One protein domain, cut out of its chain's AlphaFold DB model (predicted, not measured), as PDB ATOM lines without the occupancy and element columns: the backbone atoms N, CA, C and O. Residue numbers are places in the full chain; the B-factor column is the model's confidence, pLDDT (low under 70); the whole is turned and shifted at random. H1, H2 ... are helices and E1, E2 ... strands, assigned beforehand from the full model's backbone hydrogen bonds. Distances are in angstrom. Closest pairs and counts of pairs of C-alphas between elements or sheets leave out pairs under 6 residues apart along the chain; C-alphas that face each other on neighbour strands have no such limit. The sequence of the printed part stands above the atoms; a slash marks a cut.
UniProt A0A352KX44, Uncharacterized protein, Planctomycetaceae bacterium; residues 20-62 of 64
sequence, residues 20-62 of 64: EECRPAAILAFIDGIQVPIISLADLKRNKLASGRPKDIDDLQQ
ATOM      1  N   GLU A  20     158.558 163.671 140.053       82.56
ATOM      2  CA  GLU A  20     159.836 163.493 139.349       82.56
ATOM      3  C   GLU A  20     160.043 164.524 138.234       82.56
ATOM      4  O   GLU A  20     161.162 164.992 138.038       82.56
ATOM      5  N   GLU A  21     158.974 164.936 137.551       80.19
ATOM      6  CA  GLU A  21     159.033 165.965 136.507       80.19
ATOM      7  C   GLU A  21     159.180 167.377 137.088       80.19
ATOM      8  O   GLU A  21     159.906 168.203 136.534       80.19
ATOM      9  N   CYS A  22     158.516 167.665 138.213       82.56
ATOM     10  CA  CYS A  22     158.534 168.994 138.832       82.56
ATOM     11  C   CYS A  22     159.763 169.242 139.709       82.56
ATOM     12  O   CYS A  22     160.202 170.383 139.854       82.56
ATOM     13  N   ARG A  23     160.320 168.200 140.337       82.75
ATOM     14  CA  ARG A  23     161.414 168.342 141.308       82.75
ATOM     15  C   ARG A  23     162.671 169.007 140.724       82.75
ATOM     16  O   ARG A  23     163.230 169.849 141.427       82.75
ATOM     17  N   PRO A  24     163.116 168.706 139.488       85.69
ATOM     18  CA  PRO A  24     164.247 169.395 138.862       85.69
ATOM     19  C   PRO A  24     163.948 170.856 138.504       85.69
ATOM     20  O   PRO A  24     164.855 171.682 138.509       85.69
ATOM     21  N   ALA A  25     162.687 171.173 138.196       85.25
ATOM     22  CA  ALA A  25     162.241 172.517 137.834       85.25
ATOM     23  C   ALA A  25     161.837 173.371 139.053       85.25
ATOM     24  O   ALA A  25     161.483 174.541 138.896       85.25
ATOM     25  N   ALA A  26     161.877 172.804 140.264       87.12
ATOM     26  CA  ALA A  26     161.473 173.484 141.485       87.12
ATOM     27  C   ALA A  26     162.348 174.716 141.763       87.12
ATOM     28  O   ALA A  26     163.576 174.686 141.665       87.12
ATOM     29  N   ILE A  27     161.698 175.803 142.164       88.44
ATOM     30  CA  ILE A  27     162.340 177.066 142.506       88.44
ATOM     31  C   ILE A  27     162.726 177.020 143.981       88.44
ATOM     32  O   ILE A  27     161.877 176.822 144.846       88.44
ATOM     33  N   LEU A  28     164.003 177.229 144.287       90.06
ATOM     34  CA  LEU A  28     164.469 177.333 145.668       90.06
ATOM     35  C   LEU A  28     164.247 178.763 146.168       90.06
ATOM     36  O   LEU A  28     164.938 179.686 145.742       90.06
ATOM     37  N   ALA A  29     163.287 178.942 147.073       89.06
ATOM     38  CA  ALA A  29     163.013 180.218 147.720       89.06
ATOM     39  C   ALA A  29     163.510 180.200 149.168       89.06
ATOM     40  O   ALA A  29     163.457 179.168 149.832       89.06
ATOM     41  N   PHE A  30     163.974 181.340 149.671       91.75
ATOM     42  CA  PHE A  30     164.312 181.489 151.084       91.75
ATOM     43  C   PHE A  30     163.127 182.092 151.833       91.75
ATOM     44  O   PHE A  30     162.736 183.224 151.558       91.75
ATOM     45  N   ILE A  31     162.568 181.338 152.776       88.31
ATOM     46  CA  ILE A  31     161.496 181.786 153.671       88.31
ATOM     47  C   ILE A  31     162.049 181.684 155.089       88.31
ATOM     48  O   ILE A  31     162.483 180.609 155.499       88.31
ATOM     49  N   ASP A  32     162.120 182.810 155.799       88.62
ATOM     50  CA  ASP A  32     162.710 182.901 157.145       88.62
ATOM     51  C   ASP A  32     164.130 182.302 157.247       88.62
ATOM     52  O   ASP A  32     164.510 181.682 158.237       88.62
ATOM     53  N   GLY A  33     164.931 182.467 156.186       90.06
ATOM     54  CA  GLY A  33     166.298 181.935 156.102       90.06
ATOM     55  C   GLY A  33     166.387 180.439 155.781       90.06
ATOM     56  O   GLY A  33     167.490 179.915 155.637       90.06
ATOM     57  N   ILE A  34     165.254 179.757 155.608       90.88
ATOM     58  CA  ILE A  34     165.186 178.345 155.228       90.88
ATOM     59  C   ILE A  34     164.995 178.245 153.717       90.88
ATOM     60  O   ILE A  34     164.102 178.873 153.150       90.88
ATOM     61  N   GLN A  35     165.823 177.431 153.063       91.94
ATOM     62  CA  GLN A  35     165.673 177.141 151.644       91.94
ATOM     63  C   GLN A  35     164.539 176.129 151.435       91.94
ATOM     64  O   GLN A  35     164.638 174.973 151.848       91.94
ATOM     65  N   VAL A  36     163.465 176.564 150.783       90.31
ATOM     66  CA  VAL A  36     162.264 175.770 150.516       90.31
ATOM     67  C   VAL A  36     162.108 175.573 149.003       90.31
ATOM     68  O   VAL A  36     162.086 176.558 148.261       90.31
ATOM     69  N   PRO A  37     161.993 174.323 148.516       87.19
ATOM     70  CA  PRO A  37     161.660 174.055 147.124       87.19
ATOM     71  C   PRO A  37     160.172 174.325 146.879       87.19
ATOM     72  O   PRO A  37     159.304 173.682 147.466       87.19
ATOM     73  N   ILE A  38     159.888 175.267 145.989       86.25
ATOM     74  CA  ILE A  38     158.547 175.654 145.553       86.25
ATOM     75  C   ILE A  38     158.332 175.141 144.126       86.25
ATOM     76  O   ILE A  38     159.246 175.170 143.303       86.25
ATOM     77  N   ILE A  39     157.125 174.660 143.818       84.56
ATOM     78  CA  ILE A  39     156.755 174.249 142.457       84.56
ATOM     79  C   ILE A  39     156.942 175.408 141.465       84.56
ATOM     80  O   ILE A  39     156.645 176.564 141.773       84.56
ATOM     81  N   SER A  40     157.448 175.105 140.268       84.50
ATOM     82  CA  SER A  40     157.654 176.120 139.237       84.50
ATOM     83  C   SER A  40     156.322 176.693 138.750       84.50
ATOM     84  O   SER A  40     155.292 176.019 138.772       84.50
ATOM     85  N   LEU A  41     156.328 177.931 138.251       80.69
ATOM     86  CA  LEU A  41     155.114 178.540 137.700       80.69
ATOM     87  C   LEU A  41     154.562 177.741 136.505       80.69
ATOM     88  O   LEU A  41     153.348 177.628 136.348       80.69
ATOM     89  N   ALA A  42     155.438 177.175 135.671       81.44
ATOM     90  CA  ALA A  42     155.038 176.372 134.518       81.44
ATOM     91  C   ALA A  42     154.336 175.073 134.945       81.44
ATOM     92  O   ALA A  42     153.314 174.699 134.367       81.44
ATOM     93  N   ASP A  43     154.851 174.418 135.984       81.19
ATOM     94  CA  ASP A  43     154.260 173.200 136.543       81.19
ATOM     95  C   ASP A  43     152.974 173.497 137.306       81.19
ATOM     96  O   ASP A  43     152.002 172.759 137.182       81.19
ATOM     97  N   LEU A  44     152.925 174.626 138.020       80.19
ATOM     98  CA  LEU A  44     151.712 175.097 138.680       80.19
ATOM     99  C   LEU A  44     150.596 175.363 137.664       80.19
ATOM    100  O   LEU A  44     149.456 174.973 137.899       80.19
ATOM    101  N   LYS A  45     150.913 175.979 136.513       77.88
ATOM    102  CA  LYS A  45     149.950 176.179 135.417       77.88
ATOM    103  C   LYS A  45     149.453 174.842 134.854       77.88
ATOM    104  O   LYS A  45     148.248 174.686 134.666       77.88
ATOM    105  N   ARG A  46     150.350 173.871 134.629       79.31
ATOM    106  CA  ARG A  46     149.978 172.516 134.178       79.31
ATOM    107  C   ARG A  46     149.083 171.800 135.188       79.31
ATOM    108  O   ARG A  46     148.062 171.240 134.796       79.31
ATOM    109  N   ASN A  47     149.418 171.888 136.472       78.06
ATOM    110  CA  ASN A  47     148.616 171.309 137.539       78.06
ATOM    111  C   ASN A  47     147.226 171.953 137.633       78.06
ATOM    112  O   ASN A  47     146.224 171.245 137.656       78.06
ATOM    113  N   LYS A  48     147.149 173.289 137.616       73.06
ATOM    114  CA  LYS A  48     145.879 174.034 137.611       73.06
ATOM    115  C   LYS A  48     144.993 173.662 136.416       73.06
ATOM    116  O   LYS A  48     143.789 173.490 136.588       73.06
ATOM    117  N   LEU A  49     145.586 173.482 135.232       72.12
ATOM    118  CA  LEU A  49     144.869 173.077 134.020       72.12
ATOM    119  C   LEU A  49     144.291 171.657 134.129       72.12
ATOM    120  O   LEU A  49     143.151 171.432 133.734       72.12
ATOM    121  N   ALA A  50     145.058 170.709 134.671       71.00
ATOM    122  CA  ALA A  50     144.638 169.312 134.787       71.00
ATOM    123  C   ALA A  50     143.689 169.044 135.967       71.00
ATOM    124  O   ALA A  50     142.800 168.206 135.855       71.00
ATOM    125  N   SER A  51     143.846 169.783 137.069       66.56
ATOM    126  CA  SER A  51     142.987 169.728 138.264       66.56
ATOM    127  C   SER A  51     141.548 170.186 137.970       66.56
ATOM    128  O   SER A  51     140.619 169.838 138.699       66.56
ATOM    129  N   GLY A  52     141.331 170.961 136.894       57.53
ATOM    130  CA  GLY A  52     139.998 171.293 136.373       57.53
ATOM    131  C   GLY A  52     139.091 172.047 137.353       57.53
ATOM    132  O   GLY A  52     137.878 172.118 137.147       57.53
ATOM    133  N   ARG A  53     139.641 172.602 138.444       62.38
ATOM    134  CA  ARG A  53     138.852 173.342 139.430       62.38
ATOM    135  C   ARG A  53     138.369 174.642 138.782       62.38
ATOM    136  O   ARG A  53     139.190 175.373 138.233       62.38
ATOM    137  N   PRO A  54     137.078 174.999 138.902       54.53
ATOM    138  CA  PRO A  54     136.526 176.206 138.278       54.53
ATOM    139  C   PRO A  54     137.306 177.482 138.635       54.53
ATOM    140  O   PRO A  54     137.527 178.337 137.790       54.53
ATOM    141  N   LYS A  55     137.810 177.553 139.874       56.22
ATOM    142  CA  LYS A  55     138.646 178.654 140.375       56.22
ATOM    143  C   LYS A  55     140.041 178.728 139.742       56.22
ATOM    144  O   LYS A  55     140.601 179.810 139.645       56.22
ATOM    145  N   ASP A  56     140.605 177.593 139.334       54.75
ATOM    146  CA  ASP A  56     141.939 177.525 138.728       54.75
ATOM    147  C   ASP A  56     141.910 177.914 137.237       54.75
ATOM    148  O   ASP A  56     142.894 178.451 136.727       54.75
ATOM    149  N   ILE A  57     140.774 177.702 136.560       56.25
ATOM    150  CA  ILE A  57     140.525 178.160 135.183       56.25
ATOM    151  C   ILE A  57     140.404 179.691 135.135       56.25
ATOM    152  O   ILE A  57     140.991 180.314 134.249       56.25
ATOM    153  N   ASP A  58     139.713 180.295 136.107       54.56
ATOM    154  CA  ASP A  58     139.607 181.756 136.231       54.56
ATOM    155  C   ASP A  58     140.970 182.409 136.549       54.56
ATOM    156  O   ASP A  58     141.321 183.423 135.945       54.56
ATOM    157  N   ASP A  59     141.795 181.795 137.412       57.72
ATOM    158  CA  ASP A  59     143.163 182.270 137.698       57.72
ATOM    159  C   ASP A  59     144.068 182.235 136.452       57.72
ATOM    160  O   ASP A  59     144.885 183.135 136.250       57.72
ATOM    161  N   LEU A  60     143.930 181.216 135.590       55.62
ATOM    162  CA  LEU A  60     144.695 181.119 134.340       55.62
ATOM    163  C   LEU A  60     144.377 182.262 133.363       55.62
ATOM    164  O   LEU A  60     145.250 182.615 132.572       55.62
ATOM    165  N   GLN A  61     143.183 182.862 133.432       56.94
ATOM    166  CA  GLN A  61     142.821 184.030 132.617       56.94
ATOM    167  C   GLN A  61     143.352 185.364 133.173       56.94
ATOM    168  O   GLN A  61     143.372 186.350 132.438       56.94
ATOM    169  N   GLN A  62     143.799 185.416 134.435       56.06
ATOM    170  CA  GLN A  62     144.339 186.629 135.076       56.06
ATOM    171  C   GLN A  62     145.869 186.655 135.219       56.06
ATOM    172  O   GLN A  62     146.423 187.642 135.705       56.06
TER     173      GLN A  62
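AT A GLANCE: This is residues 20 to 62 of the 64 residues of an uncharacterized protein of Planctomycetaceae bacterium (UniProt A0A352KX44). Two hairpins joined end to end make a loose model: a two-stranded antiparallel hairpin, E1 and E2, at one end, and a helical hairpin at the other, where H2 folds back on H1. The printed part has 43 residues, with two named strands and two named helices in the order E1, E2, H1, H2; the class is mixed, helices and strands. The whole is loose, with a radius of gyration of the C-alphas of 12.5 A, and only just flat, spanning 35 by 24 by 13 A.

IN THESE COORDINATES: Residues 20 to 26 hold no named element. E1, residues 27 to 31, begins with C-alpha 27 at (162.340, 177.066, 142.506) and is 12.2 A long. E2, residues 34 to 38, is 12.0 A long. H1, residues 41 to 51, is 15.0 A long and begins with C-alpha 41 at (155.114, 178.540, 137.700). H2, residues 54 to 62, is 13.4 A long and ends with C-alpha 62 at (144.339, 186.629, 135.076).

HOW THE PARTS SIT: E1 and E2 are antiparallel neighbours in a hairpin, with 142 degrees between their directions. N 27 and O 38 are 2.8 A apart and N 34 and O 31 are 2.9 A apart, both within hydrogen-bond range. H1 and H2 form a helical hairpin and touch; their closest C-alphas, of Lys 48 and Asp 56, are 5.4 A apart. They run opposite ways at a shallow tilt of 34.7 degrees, only just short of steep. E1 is apart from H1, and H2 is apart from both strands. In H1 every O i to N i+4 pair is within hydrogen-bond range; in H2, 4 of 5 are.

THE WHOLE: The C-alphas farthest apart, of Gly 33 and Pro 54, are 35.2 A apart. The links E1 to E2, E2 to H1 and H1 to H2 are tight. Residues 50 to 55 stand free. The printed part has no cut. Its mean pLDDT is 76.6, and residues 51 to 62 are under 70.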